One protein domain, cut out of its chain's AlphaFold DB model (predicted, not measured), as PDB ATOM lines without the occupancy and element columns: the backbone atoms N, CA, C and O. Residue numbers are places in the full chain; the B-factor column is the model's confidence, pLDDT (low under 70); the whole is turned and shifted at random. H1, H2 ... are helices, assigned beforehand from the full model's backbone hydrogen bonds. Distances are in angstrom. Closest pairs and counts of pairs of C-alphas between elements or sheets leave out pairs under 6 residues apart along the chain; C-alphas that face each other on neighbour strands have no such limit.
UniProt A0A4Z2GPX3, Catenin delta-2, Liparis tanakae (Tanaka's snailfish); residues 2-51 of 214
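AT A GLANCE: This is residues 2 to 51 of the 214 residues of the protein "Catenin delta-2" of Liparis tanakae (Tanaka's snailfish) (UniProt A0A4Z2GPX3). Look for one long helix, H1, and a second, H2, that makes a corner with it at its last residues; from H2 the backbone folds back, and the short helix H3 packs on H1 at residues 13 to 17 of H1. After H3 the printed part leads away from H1 into a small arm, residues 45 to 51, which sticks out on its own and includes H4. The printed part has 50 residues with four named helices, in the order H1, H2, H3, H4, and no named strand; its class is all helix. It is loose, with a radius of gyration of the C-alphas of 12.2 A, and flat, spanning 34 by 29 by 15 A.

HOW THE PARTS SIT: Start with H1, residues 6 to 19, and go on to H2, residues 23 to 31: the two are close but not clearly touching, and their closest C-alphas, those of Met 19 and Leu 25, are 6.5 A apart. Their lines stand at a steep tilt of 69 degrees, only just short of about perpendicular, and they run opposite ways. Next find H3, residues 36 to 39, which touches H1; the closest C-alphas of the two, those of Ser 13 and Phe 39, are 5.1 A apart. H1 touches H3 with residues 13 to 17 alone. H2 and H3 are apart. Further on comes H4, residues 45 to 50, which is apart from H1, H2 and H3. In the backbone of H1, H2 and H4 you will find every O i to N i+4 pair within hydrogen-bond range; H3 is too short for such a pair, and its one O i to N i+3 pair is within range.

IN THESE COORDINATES: Find C-alpha 6 at (290.571, 246.549, 211.304); from there H1 runs 19.9 A to C-alpha 19 at (294.398, 241.275, 230.066). H2 begins with Arg 23 and runs 12.2 A to Lys 31, whose C-alpha is at (282.091, 235.510, 235.855). H3 goes from Gln 36 to Phe 39. H4 begins with Thr 45 and ends with Arg 50, at C-alpha (302.451, 228.152, 212.619).

THE WHOLE: Compare the two ends of the printed part: the C-alphas of Pro 2 and Gln 51, 34.2 A apart, are the two farthest apart in the domain. The printed part runs from residue 2 to residue 51 and has no cut. The links from H1 to H2, from H2 to H3 and from H3 to H4 are tight, with 3, 4 and 5 residues between the helices. Read the B-factor column for confidence: the mean pLDDT of the printed part is 81.4, but residue 2 and residues 41 to 51 are under 70, and the mean of H4 is 53.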
ATOM      1  N   PRO A   2     279.019 252.858 212.322       55.69
ATOM      2  CA  PRO A   2     280.431 253.178 212.151       55.69
ATOM      3  C   PRO A   2     281.225 251.876 212.051       55.69
ATOM      4  O   PRO A   2     281.133 251.008 212.917       55.69
ATOM      5  N   ARG A   3     281.964 251.695 210.958       74.69
ATOM      6  CA  ARG A   3     282.825 250.525 210.773       74.69
ATOM      7  C   ARG A   3     284.115 250.790 211.542       74.69
ATOM      8  O   ARG A   3     284.864 251.695 211.187       74.69
ATOM      9  N   HIS A   4     284.369 250.029 212.603       82.38
ATOM     10  CA  HIS A   4     285.650 250.102 213.300       82.38
ATOM     11  C   HIS A   4     286.784 249.680 212.357       82.38
ATOM     12  O   HIS A   4     286.661 248.706 211.612       82.38
ATOM     13  N   SER A   5     287.893 250.426 212.383       85.56
ATOM     14  CA  SER A   5     289.067 250.105 211.572       85.56
ATOM     15  C   SER A   5     289.619 248.729 211.968       85.56
ATOM     16  O   SER A   5     289.794 248.478 213.165       85.56
ATOM     17  N   PRO A   6     289.978 247.855 211.007       82.62
ATOM     18  CA  PRO A   6     290.571 246.549 211.304       82.62
ATOM     19  C   PRO A   6     291.806 246.638 212.211       82.62
ATOM     20  O   PRO A   6     292.041 245.758 213.035       82.62
ATOM     21  N   LYS A   7     292.574 247.731 212.101       84.00
ATOM     22  CA  LYS A   7     293.737 248.001 212.959       84.00
ATOM     23  C   LYS A   7     293.330 248.218 214.415       84.00
ATOM     24  O   LYS A   7     293.977 247.690 215.311       84.00
ATOM     25  N   VAL A   8     292.243 248.955 214.637       88.50
ATOM     26  CA  VAL A   8     291.702 249.235 215.974       88.50
ATOM     27  C   VAL A   8     291.140 247.961 216.588       88.50
ATOM     28  O   VAL A   8     291.453 247.652 217.732       88.50
ATOM     29  N   VAL A   9     290.393 247.172 215.812       87.62
ATOM     30  CA  VAL A   9     289.867 245.875 216.267       87.62
ATOM     31  C   VAL A   9     291.007 244.934 216.660       87.62
ATOM     32  O   VAL A   9     290.951 244.299 217.713       87.62
ATOM     33  N   LYS A  10     292.080 244.880 215.860       86.88
ATOM     34  CA  LYS A  10     293.268 244.073 216.167       86.88
ATOM     35  C   LYS A  10     293.995 244.561 217.424       86.88
ATOM     36  O   LYS A  10     294.364 243.741 218.258       86.88
ATOM     37  N   ALA A  11     294.180 245.873 217.576       87.81
ATOM     38  CA  ALA A  11     294.804 246.453 218.762       87.81
ATOM     39  C   ALA A  11     293.984 246.164 220.032       87.81
ATOM     40  O   ALA A  11     294.538 245.708 221.029       87.81
ATOM     41  N   ALA A  12     292.661 246.335 219.966       91.50
ATOM     42  CA  ALA A  12     291.759 246.010 221.066       91.50
ATOM     43  C   ALA A  12     291.815 244.516 221.430       91.50
ATOM     44  O   ALA A  12     291.947 244.172 222.601       91.50
ATOM     45  N   SER A  13     291.807 243.633 220.425       90.81
ATOM     46  CA  SER A  13     291.933 242.180 220.616       90.81
ATOM     47  C   SER A  13     293.229 241.812 221.345       90.81
ATOM     48  O   SER A  13     293.218 240.991 222.259       90.81
ATOM     49  N   GLN A  14     294.348 242.449 220.983       91.12
ATOM     50  CA  GLN A  14     295.642 242.215 221.624       91.12
ATOM     51  C   GLN A  14     295.634 242.623 223.101       91.12
ATOM     52  O   GLN A  14     296.089 241.852 223.943       91.12
ATOM     53  N   VAL A  15     295.113 243.813 223.417       94.19
ATOM     54  CA  VAL A  15     295.027 244.302 224.802       94.19
ATOM     55  C   VAL A  15     294.162 243.370 225.644       94.19
ATOM     56  O   VAL A  15     294.585 242.962 226.721       94.19
ATOM     57  N   LEU A  16     292.995 242.972 225.133       94.19
ATOM     58  CA  LEU A  16     292.079 242.080 225.845       94.19
ATOM     59  C   LEU A  16     292.668 240.675 226.042       94.19
ATOM     60  O   LEU A  16     292.520 240.088 227.110       94.19
ATOM     61  N   ASN A  17     293.403 240.156 225.055       91.62
ATOM     62  CA  ASN A  17     294.113 238.883 225.183       91.62
ATOM     63  C   ASN A  17     295.234 238.960 226.236       91.62
ATOM     64  O   ASN A  17     295.379 238.052 227.051       91.62
ATOM     65  N   SER A  18     295.989 240.063 226.282       92.06
ATOM     66  CA  SER A  18     296.966 240.296 227.354       92.06
ATOM     67  C   SER A  18     296.295 240.426 228.725       92.06
ATOM     68  O   SER A  18     296.758 239.819 229.686       92.06
ATOM     69  N   MET A  19     295.175 241.151 228.824       94.88
ATOM     70  CA  MET A  19     294.398 241.275 230.066       94.88
ATOM     71  C   MET A  19     293.898 239.915 230.571       94.88
ATOM     72  O   MET A  19     293.916 239.652 231.770       94.88
ATOM     73  N   TRP A  20     293.526 239.015 229.662       94.12
ATOM     74  CA  TRP A  20     293.089 237.658 229.992       94.12
ATOM     75  C   TRP A  20     294.192 236.771 230.605       94.12
ATOM     76  O   TRP A  20     293.884 235.744 231.213       94.12
ATOM     77  N   GLN A  21     295.475 237.135 230.483       94.38
ATOM     78  CA  GLN A  21     296.571 236.391 231.122       94.38
ATOM     79  C   GLN A  21     296.610 236.597 232.641       94.38
ATOM     80  O   GLN A  21     297.065 235.716 233.372       94.38
ATOM     81  N   TYR A  22     296.106 237.730 233.132       97.00
ATOM     82  CA  TYR A  22     296.070 238.019 234.561       97.00
ATOM     83  C   TYR A  22     294.932 237.242 235.225       97.00
ATOM     84  O   TYR A  22     293.772 237.375 234.839       97.00
ATOM     85  N   ARG A  23     295.254 236.437 236.247       95.56
ATOM     86  CA  ARG A  23     294.292 235.553 236.934       95.56
ATOM     87  C   ARG A  23     293.065 236.305 237.453       95.56
ATOM     88  O   ARG A  23     291.948 235.815 237.295       95.56
ATOM     89  N   ASP A  24     293.266 237.481 238.037       96.12
ATOM     90  CA  ASP A  24     292.192 238.240 238.682       96.12
ATOM     91  C   ASP A  24     291.244 238.855 237.637       96.12
ATOM     92  O   ASP A  24     290.026 238.717 237.745       96.12
ATOM     93  N   LEU A  25     291.794 239.401 236.542       96.88
ATOM     94  CA  LEU A  25     291.006 239.888 235.400       96.88
ATOM     95  C   LEU A  25     290.293 238.741 234.675       96.88
ATOM     96  O   LEU A  25     289.105 238.832 234.374       96.88
ATOM     97  N   ARG A  26     290.981 237.617 234.447       94.44
ATOM     98  CA  ARG A  26     290.395 236.414 233.838       94.44
ATOM     99  C   ARG A  26     289.221 235.874 234.650       94.44
ATOM    100  O   ARG A  26     288.248 235.397 234.068       94.44
ATOM    101  N   SER A  27     289.321 235.924 235.976       95.25
ATOM    102  CA  SER A  27     288.256 235.478 236.879       95.25
ATOM    103  C   SER A  27     287.024 236.372 236.758       95.25
ATOM    104  O   SER A  27     285.913 235.850 236.667       95.25
ATOM    105  N   LEU A  28     287.222 237.691 236.655       95.75
ATOM    106  CA  LEU A  28     286.138 238.641 236.405       95.75
ATOM    107  C   LEU A  28     285.463 238.378 235.053       95.75
ATOM    108  O   LEU A  28     284.250 238.211 234.986       95.75
ATOM    109  N   TYR A  29     286.243 238.218 233.985       94.31
ATOM    110  CA  TYR A  29     285.673 237.977 232.663       94.31
ATOM    111  C   TYR A  29     284.928 236.640 232.550       94.31
ATOM    112  O   TYR A  29     283.903 236.567 231.877       94.31
ATOM    113  N   LYS A  30     285.405 235.578 233.214       93.19
ATOM    114  CA  LYS A  30     284.683 234.296 233.286       93.19
ATOM    115  C   LYS A  30     283.360 234.417 234.037       93.19
ATOM    116  O   LYS A  30     282.397 233.760 233.648       93.19
ATOM    117  N   LYS A  31     283.317 235.231 235.097       95.31
ATOM    118  CA  LYS A  31     282.091 235.510 235.855       95.31
ATOM    119  C   LYS A  31     281.037 236.179 234.972       95.31
ATOM    120  O   LYS A  31     279.866 235.835 235.064       95.31
ATOM    121  N   ASP A  32     281.483 237.039 234.063       94.62
ATOM    122  CA  ASP A  32     280.635 237.722 233.084       94.62
ATOM    123  C   ASP A  32     280.320 236.862 231.837       94.62
ATOM    124  O   ASP A  32     279.681 237.332 230.899       94.62
ATOM    125  N   GLY A  33     280.765 235.600 231.795       94.69
ATOM    126  CA  GLY A  33     280.509 234.677 230.681       94.69
ATOM    127  C   GLY A  33     281.407 234.873 229.454       94.69
ATOM    128  O   GLY A  33     281.200 234.229 228.422       94.69
ATOM    129  N   TYR A  34     282.431 235.726 229.539       93.62
ATOM    130  CA  TYR A  34     283.430 235.853 228.483       93.62
ATOM    131  C   TYR A  34     284.433 234.693 228.511       93.62
ATOM    132  O   TYR A  34     284.582 233.951 229.482       93.62
ATOM    133  N   SER A  35     285.155 234.538 227.406       89.31
ATOM    134  CA  SER A  35     286.083 233.447 227.143       89.31
ATOM    135  C   SER A  35     287.244 233.983 226.305       89.31
ATOM    136  O   SER A  35     287.125 235.009 225.637       89.31
ATOM    137  N   GLN A  36     288.361 233.260 226.272       87.19
ATOM    138  CA  GLN A  36     289.525 233.684 225.495       87.19
ATOM    139  C   GLN A  36     289.215 233.818 223.994       87.19
ATOM    140  O   GLN A  36     289.714 234.733 223.343       87.19
ATOM    141  N   TYR A  37     288.352 232.957 223.447       89.12
ATOM    142  CA  TYR A  37     287.982 232.985 222.029       89.12
ATOM    143  C   TYR A  37     287.187 234.241 221.637       89.12
ATOM    144  O   TYR A  37     287.211 234.628 220.472       89.12
ATOM    145  N   HIS A  38     286.544 234.928 222.589       87.69
ATOM    146  CA  HIS A  38     285.903 236.220 222.326       87.69
ATOM    147  C   HIS A  38     286.914 237.343 222.046       87.69
ATOM    148  O   HIS A  38     286.584 238.311 221.365       87.69
ATOM    149  N   PHE A  39     288.148 237.212 222.538       86.50
ATOM    150  CA  PHE A  39     289.220 238.197 222.347       86.50
ATOM    151  C   PHE A  39     290.206 237.776 221.261       86.50
ATOM    152  O   PHE A  39     290.840 238.612 220.621       86.50
ATOM    153  N   VAL A  40     290.305 236.473 221.015       75.12
ATOM    154  CA  VAL A  40     291.098 235.884 219.939       75.12
ATOM    155  C   VAL A  40     290.180 235.651 218.738       75.12
ATOM    156  O   VAL A  40     289.892 234.525 218.349       75.12
ATOM    157  N   GLY A  41     289.668 236.737 218.155       63.41
ATOM    158  CA  GLY A  41     288.889 236.655 216.919       63.41
ATOM    159  C   GLY A  41     289.723 236.076 215.766       63.41
ATOM    160  O   GLY A  41     290.937 236.288 215.703       63.41
ATOM    161  N   SER A  42     289.061 235.401 214.820       49.91
ATOM    162  CA  SER A  42     289.571 234.622 213.665       49.91
ATOM    163  C   SER A  42     290.564 235.318 212.702       49.91
ATOM    164  O   SER A  42     290.913 234.777 211.650       49.91
ATOM    165  N   SER A  43     291.025 236.520 213.044       49.62
ATOM    166  CA  SER A  43     292.081 237.300 212.386       49.62
ATOM    167  C   SER A  43     293.480 236.992 212.923       49.62
ATOM    168  O   SER A  43     294.462 237.551 212.427       49.62
ATOM    169  N   SER A  44     293.595 236.122 213.929       49.12
ATOM    170  CA  SER A  44     294.882 235.597 214.362       49.12
ATOM    171  C   SER A  44     295.416 234.640 213.295       49.12
ATOM    172  O   SER A  44     295.259 233.425 213.359       49.12
ATOM    173  N   THR A  45     296.080 235.184 212.276       50.44
ATOM    174  CA  THR A  45     296.884 234.387 211.344       50.44
ATOM    175  C   THR A  45     298.024 233.658 212.054       50.44
ATOM    176  O   THR A  45     298.718 232.906 211.396       50.44
ATOM    177  N   ILE A  46     298.218 233.837 213.367       53.06
ATOM    178  CA  ILE A  46     299.296 233.210 214.135       53.06
ATOM    179  C   ILE A  46     299.184 231.684 214.195       53.06
ATOM    180  O   ILE A  46     300.204 231.007 214.260       53.06
ATOM    181  N   GLU A  47     297.971 231.128 214.091       50.38
ATOM    182  CA  GLU A  47     297.795 229.680 213.932       50.38
ATOM    183  C   GLU A  47     297.881 229.245 212.465       50.38
ATOM    184  O   GLU A  47     298.381 228.160 212.193       50.38
ATOM    185  N   ARG A  48     297.519 230.100 211.490       53.09
ATOM    186  CA  ARG A  48     297.765 229.797 210.062       53.09
ATOM    187  C   ARG A  48     299.240 229.914 209.661       53.09
ATOM    188  O   ARG A  48     299.647 229.268 208.701       53.09
ATOM    189  N   ASP A  49     300.017 230.723 210.378       51.56
ATOM    190  CA  ASP A  49     301.450 230.943 210.154       51.56
ATOM    191  C   ASP A  49     302.288 229.841 210.814       51.56
ATOM    192  O   ASP A  49     303.242 229.349 210.221       51.56
ATOM    193  N   ARG A  50     301.854 229.338 211.981       58.25
ATOM    194  CA  ARG A  50     302.451 228.152 212.619       58.25
ATOM    195  C   ARG A  50     302.072 226.816 211.965       58.25
ATOM    196  O   ARG A  50     302.751 225.829 212.220       58.25
ATOM    197  N   GLN A  51     301.028 226.765 211.132       45.34
ATOM    198  CA  GLN A  51     300.553 225.530 210.480       45.34
ATOM    199  C   GLN A  51     300.850 225.421 208.975       45.34
ATOM    200  O   GLN A  51     300.249 224.601 208.281       45.34
TER     201      GLN A  51